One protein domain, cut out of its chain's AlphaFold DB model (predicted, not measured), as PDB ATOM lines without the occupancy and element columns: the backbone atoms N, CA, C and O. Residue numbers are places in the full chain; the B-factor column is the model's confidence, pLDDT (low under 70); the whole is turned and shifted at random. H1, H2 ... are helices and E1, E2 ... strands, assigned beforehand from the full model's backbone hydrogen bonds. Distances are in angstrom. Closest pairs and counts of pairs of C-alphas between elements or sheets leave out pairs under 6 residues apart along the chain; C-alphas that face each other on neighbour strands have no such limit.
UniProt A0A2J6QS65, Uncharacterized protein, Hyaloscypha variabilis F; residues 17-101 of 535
ATOM      1  N   GLU A  17      28.775  36.686  87.618       89.50
ATOM      2  CA  GLU A  17      29.071  37.235  88.951       89.50
ATOM      3  C   GLU A  17      30.416  37.963  88.963       89.50
ATOM      4  O   GLU A  17      30.528  39.019  89.569       89.50
ATOM      5  N   ALA A  18      31.408  37.483  88.205       90.62
ATOM      6  CA  ALA A  18      32.662  38.213  88.019       90.62
ATOM      7  C   ALA A  18      32.419  39.599  87.382       90.62
ATOM      8  O   ALA A  18      33.033  40.587  87.776       90.62
ATOM      9  N   VAL A  19      31.461  39.697  86.449       93.31
ATOM     10  CA  VAL A  19      31.036  40.990  85.876       93.31
ATOM     11  C   VAL A  19      30.343  41.871  86.923       93.31
ATOM     12  O   VAL A  19      30.553  43.084  86.942       93.31
ATOM     13  N   GLU A  20      29.529  41.284  87.808       93.44
ATOM     14  CA  GLU A  20      28.917  42.009  88.933       93.44
ATOM     15  C   GLU A  20      29.983  42.551  89.892       93.44
ATOM     16  O   GLU A  20      29.896  43.708  90.290       93.44
ATOM     17  N   ALA A  21      31.019  41.766  90.198       92.94
ATOM     18  CA  ALA A  21      32.120  42.181  91.062       92.94
ATOM     19  C   ALA A  21      32.928  43.349  90.464       92.94
ATOM     20  O   ALA A  21      33.248  44.309  91.167       92.94
ATOM     21  N   GLU A  22      33.210  43.326  89.156       95.31
ATOM     22  CA  GLU A  22      33.870  44.453  88.473       95.31
ATOM     23  C   GLU A  22      32.996  45.715  88.440       95.31
ATOM     24  O   GLU A  22      33.497  46.841  88.534       95.31
ATOM     25  N   PHE A  23      31.674  45.552  88.343       95.75
ATOM     26  CA  PHE A  23      30.743  46.670  88.457       95.75
ATOM     27  C   PHE A  23      30.666  47.223  89.887       95.75
ATOM     28  O   PHE A  23      30.716  48.438  90.073       95.75
ATOM     29  N   GLU A  24      30.622  46.362  90.900       95.50
ATOM     30  CA  GLU A  24      30.645  46.770  92.304       95.50
ATOM     31  C   GLU A  24      31.922  47.551  92.633       95.50
ATOM     32  O   GLU A  24      31.867  48.633  93.223       95.50
ATOM     33  N   LYS A  25      33.079  47.054  92.184       94.81
ATOM     34  CA  LYS A  25      34.368  47.739  92.319       94.81
ATOM     35  C   LYS A  25      34.336  49.136  91.699       94.81
ATOM     36  O   LYS A  25      34.834  50.086  92.304       94.81
ATOM     37  N   TYR A  26      33.715  49.278  90.529       94.94
ATOM     38  CA  TYR A  26      33.496  50.578  89.897       94.94
ATOM     39  C   TYR A  26      32.590  51.489  90.746       94.94
ATOM     40  O   TYR A  26      32.941  52.647  90.978       94.94
ATOM     41  N   LEU A  27      31.466  50.986  91.270       94.19
ATOM     42  CA  LEU A  27      30.561  51.774  92.118       94.19
ATOM     43  C   LEU A  27      31.233  52.265  93.401       94.19
ATOM     44  O   LEU A  27      31.065  53.428  93.768       94.19
ATOM     45  N   ARG A  28      32.031  51.407  94.047       94.12
ATOM     46  CA  ARG A  28      32.804  51.744  95.254       94.12
ATOM     47  C   ARG A  28      33.813  52.865  95.009       94.12
ATOM     48  O   ARG A  28      34.092  53.648  95.911       94.12
ATOM     49  N   GLN A  29      34.347  52.968  93.794       92.69
ATOM     50  CA  GLN A  29      35.232  54.066  93.395       92.69
ATOM     51  C   GLN A  29      34.455  55.333  93.013       92.69
ATOM     52  O   GLN A  29      34.948  56.448  93.190       92.69
ATOM     53  N   LEU A  30      33.241  55.174  92.484       92.31
ATOM     54  CA  LEU A  30      32.421  56.274  91.995       92.31
ATOM     55  C   LEU A  30      31.718  57.032  93.133       92.31
ATOM     56  O   LEU A  30      31.748  58.267  93.165       92.31
ATOM     57  N   ILE A  31      31.077  56.315  94.060       91.69
ATOM     58  CA  ILE A  31      30.243  56.894  95.119       91.69
ATOM     59  C   ILE A  31      31.078  57.070  96.389       91.69
ATOM     60  O   ILE A  31      31.611  56.109  96.932       91.69
ATOM     61  N   SER A  32      31.170  58.302  96.892       90.12
ATOM     62  CA  SER A  32      31.829  58.583  98.172       90.12
ATOM     63  C   SER A  32      30.808  58.846  99.286       90.12
ATOM     64  O   SER A  32      29.689  59.285  98.996       90.12
ATOM     65  N   PRO A  33      31.189  58.724 100.574       88.88
ATOM     66  CA  PRO A  33      30.322  59.094 101.701       88.88
ATOM     67  C   PRO A  33      29.835  60.554 101.679       88.88
ATOM     68  O   PRO A  33      28.900  60.917 102.385       88.88
ATOM     69  N   ARG A  34      30.467  61.426 100.876       88.56
ATOM     70  CA  ARG A  34      30.044  62.824 100.698       88.56
ATOM     71  C   ARG A  34      28.910  62.979  99.686       88.56
ATOM     72  O   ARG A  34      28.177  63.966  99.760       88.56
ATOM     73  N   ASP A  35      28.782  62.036  98.754       88.38
ATOM     74  CA  ASP A  35      27.782  62.061  97.686       88.38
ATOM     75  C   ASP A  35      26.429  61.496  98.153       88.38
ATOM     76  O   ASP A  35      25.395  61.866  97.606       88.38
ATOM     77  N   PHE A  36      26.409  60.654  99.190       89.62
ATOM     78  CA  PHE A  36      25.204  59.973  99.666       89.62
ATOM     79  C   PHE A  36      24.955  60.197 101.160       89.62
ATOM     80  O   PHE A  36      25.849  60.020 101.983       89.62
ATOM     81  N   LYS A  37      23.724  60.575 101.531       85.12
ATOM     82  CA  LYS A  37      23.328  60.750 102.939       85.12
ATOM     83  C   LYS A  37      22.581  59.507 103.439       85.12
ATOM     84  O   LYS A  37      21.351  59.496 103.488       85.12
ATOM     85  N   GLY A  38      23.323  58.473 103.829       88.31
ATOM     86  CA  GLY A  38      22.768  57.225 104.357       88.31
ATOM     87  C   GLY A  38      23.802  56.104 104.442       88.31
ATOM     88  O   GLY A  38      25.003  56.360 104.425       88.31
ATOM     89  N   ASP A  39      23.311  54.871 104.518       90.81
ATOM     90  CA  ASP A  39      24.128  53.658 104.471       90.81
ATOM     91  C   ASP A  39      24.612  53.388 103.035       90.81
ATOM     92  O   ASP A  39      23.836  52.981 102.165       90.81
ATOM     93  N   LEU A  40      25.893  53.678 102.790       91.62
ATOM     94  CA  LEU A  40      26.525  53.546 101.478       91.62
ATOM     95  C   LEU A  40      26.591  52.088 101.008       91.62
ATOM     96  O   LEU A  40      26.361  51.823  99.830       91.62
ATOM     97  N   GLU A  41      26.869  51.149 101.911       91.94
ATOM     98  CA  GLU A  41      26.980  49.727 101.567       91.94
ATOM     99  C   GLU A  41      25.631  49.185 101.106       91.94
ATOM    100  O   GLU A  41      25.533  48.522 100.071       91.94
ATOM    101  N   ARG A  42      24.558  49.563 101.808       91.19
ATOM    102  CA  ARG A  42      23.197  49.202 101.412       91.19
ATOM    103  C   ARG A  42      22.813  49.779 100.048       91.19
ATOM    104  O   ARG A  42      22.152  49.086  99.277       91.19
ATOM    105  N   LEU A  43      23.222  51.013  99.739       91.88
ATOM    106  CA  LEU A  43      22.993  51.615  98.422       91.88
ATOM    107  C   LEU A  43      23.722  50.832  97.321       91.88
ATOM    108  O   LEU A  43      23.107  50.477  96.318       91.88
ATOM    109  N   ILE A  44      25.015  50.549  97.508       93.56
ATOM    110  CA  ILE A  44      25.825  49.807  96.530       93.56
ATOM    111  C   ILE A  44      25.218  48.425  96.286       93.56
ATOM    112  O   ILE A  44      25.006  48.049  95.135       93.56
ATOM    113  N   TYR A  45      24.851  47.709  97.350       92.31
ATOM    114  CA  TYR A  45      24.191  46.411  97.246       92.31
ATOM    115  C   TYR A  45      22.883  46.479  96.438       92.31
ATOM    116  O   TYR A  45      22.651  45.641  95.564       92.31
ATOM    117  N   GLN A  46      22.038  47.486  96.687       92.06
ATOM    118  CA  GLN A  46      20.789  47.685  95.941       92.06
ATOM    119  C   GLN A  46      21.045  47.909  94.448       92.06
ATOM    120  O   GLN A  46      20.427  47.246  93.617       92.06
ATOM    121  N   ILE A  47      22.003  48.773  94.108       93.69
ATOM    122  CA  ILE A  47      22.356  49.044  92.712       93.69
ATOM    123  C   ILE A  47      22.922  47.784  92.042       93.69
ATOM    124  O   ILE A  47      22.528  47.453  90.923       93.69
ATOM    125  N   CYS A  48      23.812  47.046  92.711       93.50
ATOM    126  CA  CYS A  48      24.351  45.786  92.194       93.50
ATOM    127  C   CYS A  48      23.250  44.743  91.961       93.50
ATOM    128  O   CYS A  48      23.296  44.011  90.971       93.50
ATOM    129  N   ARG A  49      22.230  44.694  92.828       92.44
ATOM    130  CA  ARG A  49      21.067  43.817  92.647       92.44
ATOM    131  C   ARG A  49      20.280  44.172  91.385       92.44
ATOM    132  O   ARG A  49      19.929  43.267  90.634       92.44
ATOM    133  N   GLU A  50      20.034  45.455  91.124       92.06
ATOM    134  CA  GLU A  50      19.368  45.882  89.885       92.06
ATOM    135  C   GLU A  50      20.246  45.642  88.647       92.06
ATOM    136  O   GLU A  50      19.750  45.249  87.587       92.06
ATOM    137  N   PHE A  51      21.569  45.771  88.788       93.38
ATOM    138  CA  PHE A  51      22.513  45.492  87.707       93.38
ATOM    139  C   PHE A  51      22.476  44.029  87.250       93.38
ATOM    140  O   PHE A  51      22.707  43.760  86.071       93.38
ATOM    141  N   LYS A  52      22.121  43.073  88.122       90.88
ATOM    142  CA  LYS A  52      21.965  41.657  87.729       90.88
ATOM    143  C   LYS A  52      20.954  41.462  86.598       90.88
ATOM    144  O   LYS A  52      21.115  40.552  85.779       90.88
ATOM    145  N   GLU A  53      19.935  42.313  86.549       89.38
ATOM    146  CA  GLU A  53      18.935  42.321  85.487       89.38
ATOM    147  C   GLU A  53      19.383  43.196  84.314       89.38
ATOM    148  O   GLU A  53      19.340  42.742  83.170       89.38
ATOM    149  N   GLU A  54      19.911  44.399  84.571       89.88
ATOM    150  CA  GLU A  54      20.336  45.301  83.492       89.88
ATOM    151  C   GLU A  54      21.507  44.745  82.668       89.88
ATOM    152  O   GLU A  54      21.562  44.931  81.451       89.88
ATOM    153  N   LYS A  55      22.417  43.974  83.274       90.50
ATOM    154  CA  LYS A  55      23.534  43.345  82.553       90.50
ATOM    155  C   LYS A  55      23.063  42.405  81.437       90.50
ATOM    156  O   LYS A  55      23.797  42.197  80.475       90.50
ATOM    157  N   LYS A  56      21.845  41.850  81.525       88.50
ATOM    158  CA  LYS A  56      21.255  41.011  80.462       88.50
ATOM    159  C   LYS A  56      20.945  41.830  79.209       88.50
ATOM    160  O   LYS A  56      20.983  41.291  78.109       88.50
ATOM    161  N   ASN A  57      20.684  43.126  79.374       88.12
ATOM    162  CA  ASN A  57      20.441  44.044  78.271       88.12
ATOM    163  C   ASN A  57      21.751  44.479  77.596       88.12
ATOM    164  O   ASN A  57      21.703  44.952  76.465       88.12
ATOM    165  N   CYS A  58      22.917  44.334  78.236       88.44
ATOM    166  CA  CYS A  58      24.204  44.732  77.656       88.44
ATOM    167  C   CYS A  58      24.499  43.971  76.353       88.44
ATOM    168  O   CYS A  58      24.272  42.765  76.241       88.44
ATOM    169  N   GLY A  59      24.998  44.682  75.339       84.94
ATOM    170  CA  GLY A  59      25.198  44.136  73.999       84.94
ATOM    171  C   GLY A  59      23.947  44.133  73.117       84.94
ATOM    172  O   GLY A  59      24.079  43.946  71.909       84.94
ATOM    173  N   GLN A  60      22.746  44.400  73.638       86.25
ATOM    174  CA  GLN A  60      21.566  44.660  72.799       86.25
ATOM    175  C   GLN A  60      21.603  46.087  72.227       86.25
ATOM    176  O   GLN A  60      22.298  46.944  72.782       86.25
ATOM    177  N   PRO A  61      20.891  46.380  71.122       79.31
ATOM    178  CA  PRO A  61      20.704  47.758  70.678       79.31
ATOM    179  C   PRO A  61      20.135  48.616  71.823       79.31
ATOM    180  O   PRO A  61      19.292  48.120  72.576       79.31
ATOM    181  N   PRO A  62      20.573  49.879  71.987       73.62
ATOM    182  CA  PRO A  62      19.980  50.768  72.978       73.62
ATOM    183  C   PRO A  62      18.478  50.898  72.721       73.62
ATOM    184  O   PRO A  62      18.048  50.960  71.566       73.62
ATOM    185  N   ARG A  63      17.675  50.973  73.786       74.44
ATOM    186  CA  ARG A  63      16.255  51.308  73.627       74.44
ATOM    187  C   ARG A  63      16.159  52.710  73.007       74.44
ATOM    188  O   ARG A  63      16.954  53.577  73.390       74.44
ATOM    189  N   PRO A  64      15.222  52.965  72.074       64.06
ATOM    190  CA  PRO A  64      15.043  54.295  71.502       64.06
ATOM    191  C   PRO A  64      14.913  55.346  72.615       64.06
ATOM    192  O   PRO A  64      14.038  55.237  73.469       64.06
ATOM    193  N   GLY A  65      15.824  56.323  72.641       62.41
ATOM    194  CA  GLY A  65      15.833  57.404  73.636       62.41
ATOM    195  C   GLY A  65      16.550  57.124  74.968       62.41
ATOM    196  O   GLY A  65      16.541  57.997  75.829       62.41
ATOM    197  N   SER A  66      17.198  55.968  75.162       69.38
ATOM    198  CA  SER A  66      17.905  55.645  76.416       69.38
ATOM    199  C   SER A  66      19.297  55.059  76.139       69.38
ATOM    200  O   SER A  66      19.487  53.852  75.995       69.38
ATOM    201  N   SER A  67      20.297  55.944  76.051       82.06
ATOM    202  CA  SER A  67      21.732  55.593  76.046       82.06
ATOM    203  C   SER A  67      22.303  55.404  77.458       82.06
ATOM    204  O   SER A  67      23.441  54.955  77.630       82.06
ATOM    205  N   THR A  68      21.509  55.741  78.473       86.88
ATOM    206  CA  THR A  68      21.866  55.680  79.883       86.88
ATOM    207  C   THR A  68      20.918  54.775  80.647       86.88
ATOM    208  O   THR A  68      19.713  54.763  80.394       86.88
ATOM    209  N   TRP A  69      21.470  54.066  81.623       90.75
ATOM    210  CA  TRP A  69      20.709  53.397  82.661       90.75
ATOM    211  C   TRP A  69      20.520  54.367  83.829       90.75
ATOM    212  O   TRP A  69      21.496  54.885  84.381       90.75
ATOM    213  N   ASN A  70      19.262  54.654  84.155       90.19
ATOM    214  CA  ASN A  70      18.881  55.565  85.230       90.19
ATOM    215  C   ASN A  70      18.399  54.734  86.418       90.19
ATOM    216  O   ASN A  70      17.483  53.926  86.267       90.19
ATOM    217  N   ILE A  71      19.007  54.949  87.577       90.94
ATOM    218  CA  ILE A  71      18.801  54.144  88.779       90.94
ATOM    219  C   ILE A  71      18.295  55.067  89.888       90.94
ATOM    220  O   ILE A  71      18.999  56.018  90.249       90.94
ATOM    221  N   PRO A  72      17.101  54.824  90.447       89.75
ATOM    222  CA  PRO A  72      16.632  55.548  91.619       89.75
ATOM    223  C   PRO A  72      17.599  55.351  92.795       89.75
ATOM    224  O   PRO A  72      17.878  54.231  93.210       89.75
ATOM    225  N   ALA A  73      18.102  56.449  93.352       90.38
ATOM    226  CA  ALA A  73      19.041  56.439  94.468       90.38
ATOM    227  C   ALA A  73      18.643  57.521  95.488       90.38
ATOM    228  O   ALA A  73      19.279  58.576  95.555       90.38
ATOM    229  N   PRO A  74      17.574  57.307  96.279       88.62
ATOM    230  CA  PRO A  74      17.062  58.317  97.202       88.62
ATOM    231  C   PRO A  74      18.135  58.763  98.192       88.62
ATOM    232  O   PRO A  74      18.775  57.920  98.811       88.62
ATOM    233  N   ARG A  75      18.276  60.073  98.421       88.75
ATOM    234  CA  ARG A  75      19.317  60.719  99.250       88.75
ATOM    235  C   ARG A  75      20.699  60.811  98.595       88.75
ATOM    236  O   ARG A  75      21.653  61.238  99.261       88.75
ATOM    237  N   LEU A  76      20.812  60.474  97.309       91.12
ATOM    238  CA  LEU A  76      21.975  60.804  96.490       91.12
ATOM    239  C   LEU A  76      21.963  62.298  96.150       91.12
ATOM    240  O   LEU A  76      20.968  62.858  95.682       91.12
ATOM    241  N   ARG A  77      23.087  62.962  96.409       89.94
ATOM    242  CA  ARG A  77      23.275  64.376  96.091       89.94
ATOM    243  C   ARG A  77      23.583  64.533  94.608       89.94
ATOM    244  O   ARG A  77      24.343  63.755  94.038       89.94
ATOM    245  N   ALA A  78      23.049  65.596  94.016       90.75
ATOM    246  CA  ALA A  78      23.360  65.944  92.639       90.75
ATOM    247  C   ALA A  78      24.864  66.228  92.484       90.75
ATOM    248  O   ALA A  78      25.436  67.066  93.182       90.75
ATOM    249  N   ASN A  79      25.492  65.527  91.548       90.81
ATOM    250  CA  ASN A  79      26.885  65.683  91.162       90.81
ATOM    251  C   ASN A  79      27.003  65.420  89.649       90.81
ATOM    252  O   ASN A  79      27.255  64.284  89.231       90.81
ATOM    253  N   PRO A  80      26.842  66.461  88.810       87.25
ATOM    254  CA  PRO A  80      26.832  66.313  87.356       87.25
ATOM    255  C   PRO A  80      28.106  65.679  86.786       87.25
ATOM    256  O   PRO A  80      28.037  64.968  85.790       87.25
ATOM    257  N   ARG A  81      29.266  65.873  87.439       87.00
ATOM    258  CA  ARG A  81      30.548  65.284  87.004       87.00
ATOM    259  C   ARG A  81      30.565  63.760  87.113       87.00
ATOM    260  O   ARG A  81      31.258  63.111  86.342       87.00
ATOM    261  N   LYS A  82      29.812  63.202  88.064       86.75
ATOM    262  CA  LYS A  82      29.677  61.754  88.283       86.75
ATOM    263  C   LYS A  82      28.416  61.166  87.642       86.75
ATOM    264  O   LYS A  82      28.171  59.975  87.778       86.75
ATOM    265  N   GLY A  83      27.610  61.991  86.966       86.25
ATOM    266  CA  GLY A  83      26.307  61.578  86.441       86.25
ATOM    267  C   GLY A  83      25.230  61.416  87.517       86.25
ATOM    268  O   GLY A  83      24.271  60.679  87.306       86.25
ATOM    269  N   PHE A  84      25.370  62.067  88.674       92.75
ATOM    270  CA  PHE A  84      24.361  62.018  89.734       92.75
ATOM    271  C   PHE A  84      23.389  63.185  89.579       92.75
ATOM    272  O   PHE A  84      23.782  64.353  89.633       92.75
ATOM    273  N   GLU A  85      22.118  62.861  89.416       90.19
ATOM    274  CA  GLU A  85      21.002  63.787  89.547       90.19
ATOM    275  C   GLU A  85      20.450  63.677  90.977       90.19
ATOM    276  O   GLU A  85      20.812  62.775  91.738       90.19
ATOM    277  N   LYS A  86      19.622  64.632  91.411       89.94
ATOM    278  CA  LYS A  86      19.038  64.547  92.755       89.94
ATOM    279  C   LYS A  86      18.224  63.252  92.856       89.94
ATOM    280  O   LYS A  86      17.339  63.032  92.038       89.94
ATOM    281  N   ASP A  87      18.535  62.432  93.859       89.81
ATOM    282  CA  ASP A  87      17.873  61.151  94.123       89.81
ATOM    283  C   ASP A  87      17.968  60.113  92.975       89.81
ATOM    284  O   ASP A  87      17.221  59.133  92.962       89.81
ATOM    285  N   CYS A  88      18.881  60.291  92.008       92.12
ATOM    286  CA  CYS A  88      19.000  59.432  90.824       92.12
ATOM    287  C   CYS A  88      20.450  59.331  90.331       92.12
ATOM    288  O   CYS A  88      21.157  60.332  90.211       92.12
ATOM    289  N   MET A  89      20.900  58.124  89.998       92.38
ATOM    290  CA  MET A  89      22.198  57.890  89.372       92.38
ATOM    291  C   MET A  89      22.019  57.531  87.900       92.38
ATOM    292  O   MET A  89      21.281  56.611  87.560       92.38
ATOM    293  N   ARG A  90      22.743  58.228  87.023       92.19
ATOM    294  CA  ARG A  90      22.732  57.977  85.585       92.19
ATOM    295  C   ARG A  90      24.074  57.424  85.125       92.19
ATOM    296  O   ARG A  90      25.084  58.124  85.168       92.19
ATOM    297  N   ILE A  91      24.076  56.190  84.626       91.62
ATOM    298  CA  ILE A  91      25.275  55.520  84.108       91.62
ATOM    299  C   ILE A  91      25.134  55.317  82.600       91.62
ATOM    300  O   ILE A  91      24.138  54.782  82.120       91.62
ATOM    301  N   ASN A  92      26.144  55.729  81.832       89.56
ATOM    302  CA  ASN A  92      26.189  55.437  80.400       89.56
ATOM    303  C   ASN A  92      26.284  53.931  80.168       89.56
ATOM    304  O   ASN A  92      27.120  53.257  80.769       89.56
ATOM    305  N   ARG A  93      25.496  53.415  79.224       87.69
ATOM    306  CA  ARG A  93      25.492  51.988  78.887       87.69
ATOM    307  C   ARG A  93      26.874  51.467  78.483       87.69
ATOM    308  O   ARG A  93      27.244  50.370  78.875       87.69
ATOM    309  N   THR A  94      27.676  52.284  77.799       88.94
ATOM    310  CA  THR A  94      29.067  51.953  77.448       88.94
ATOM    311  C   THR A  94      29.922  51.624  78.675       88.94
ATOM    312  O   THR A  94      30.763  50.738  78.610       88.94
ATOM    313  N   ILE A  95      29.699  52.297  79.809       91.06
ATOM    314  CA  ILE A  95      30.449  52.038  81.049       91.06
ATOM    315  C   ILE A  95      30.075  50.670  81.628       91.06
ATOM    316  O   ILE A  95      30.953  49.954  82.111       91.06
ATOM    317  N   LEU A  96      28.788  50.306  81.555       91.06
ATOM    318  CA  LEU A  96      28.283  48.997  81.983       91.06
ATOM    319  C   LEU A  96      28.879  47.880  81.125       91.06
ATOM    320  O   LEU A  96      29.392  46.900  81.652       91.06
ATOM    321  N   GLU A  97      28.869  48.068  79.807       91.50
ATOM    322  CA  GLU A  97      29.433  47.127  78.840       91.50
ATOM    323  C   GLU A  97      30.940  46.923  79.047       91.50
ATOM    324  O   GLU A  97      31.406  45.788  79.091       91.50
ATOM    325  N   GLN A  98      31.689  47.992  79.330       92.31
ATOM    326  CA  GLN A  98      33.116  47.907  79.667       92.31
ATOM    327  C   GLN A  98      33.417  47.081  80.928       92.31
ATOM    328  O   GLN A  98      34.569  46.712  81.142       92.31
ATOM    329  N   ARG A  99      32.431  46.792  81.792       94.62
ATOM    330  CA  ARG A  99      32.659  45.919  82.961       94.62
ATOM    331  C   ARG A  99      32.809  44.451  82.576       94.62
ATOM    332  O   ARG A  99      33.345  43.672  83.354       94.62
ATOM    333  N   PHE A 100      32.357  44.071  81.384       94.31
ATOM    334  CA  PHE A 100      32.534  42.717  80.875       94.31
ATOM    335  C   PHE A 100      33.971  42.484  80.401       94.31
ATOM    336  O   PHE A 100      34.480  41.380  80.569       94.31
ATOM    337  N   ASP A 101      34.634  43.498  79.837       93.06
ATOM    338  CA  ASP A 101      35.919  43.330  79.148       93.06
ATOM    339  C   ASP A 101      37.016  42.694  80.026       93.06
ATOM    340  O   ASP A 101      37.576  41.693  79.586       93.06
TER     341      ASP A 101
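This is residues 17 to 101 of the 535 residues of an uncharacterized protein of Hyaloscypha variabilis F (UniProt A0A2J6QS65). A small two-stranded hairpin, E1 and E2, lies over the long helix H2 with E1 as the nearer strand, and a second helix, H1, crosses H2 at a steep tilt. The short helix H3 follows directly on E2 and comes close to both longer helices, while the 15-residue loop of residues 73 to 87 joins the two strands. The printed part has 85 residues with three named helices and two named strands, in the order H1, H2, E1, E2, H3; the sheet's order is E1 - E2, antiparallel, and the class is mixed, helices and strands. The whole is compact, with a radius of gyration of the C-alphas of 12.4 A and spans of 34 by 29 by 19 A.

Begin at the hairpin of E1, residues 68 to 72, and E2, residues 88 to 92, whose directions stand at 160 degrees, antiparallel. Look there for N 69 and O 91, 2.8 A apart, and N 91 and O 69, 2.9 A apart, both within hydrogen-bond range. Before E2 in the chain, residues 84 to 85, too short a stretch to be a named strand, pair antiparallel with residues 88 to 89 of E2. Next find H2, residues 40 to 57; its closest C-alpha to E1 is that of Ile 47, 7.4 A from that of Ile 71, while H2 and E2 are apart. H2 has a kink of 34 degrees near residue 51. H1, residues 17 to 30, touches H2, which meets it with residues 44 to 52 alone; the closest C-alphas, of Glu 24 and Cys 48, are 6.4 A apart. The two run opposite ways at a steep tilt of 48 degrees. H1 is apart from E1 and from E2. H3, residues 93 to 97, is close to but not clearly touching H1, closest at the C-alphas of Phe 23 and Leu 96, 7.3 A. It is likewise close to but not clearly touching H2, closest at the C-alphas of Lys 55 and Leu 96, 7.4 A. In H1 and H3 every O i to N i+4 pair is within hydrogen-bond range; in H2 11 of 14 are.

Find C-alpha 68 at (21.866, 55.680, 79.883), where E1 begins; E1 measures 12.9 A and E2 13.3 A. H2 runs 25.8 A from C-alpha 40 at (26.525, 53.546, 101.478). H1 begins at C-alpha 17, (29.071, 37.235, 88.951), and is 19.6 A long. H3, 6.3 A, ends at C-alpha 97, (29.433, 47.127, 78.840).

The two C-alphas farthest apart, of Gly 38 and Pro 61, are 35.0 A apart. The printed part has no cut. The link from E1 to E2 is long, and that from E2 to H3 is tight. The mean pLDDT of the printed part is 89.3, and residues 64 to 66 are under 70.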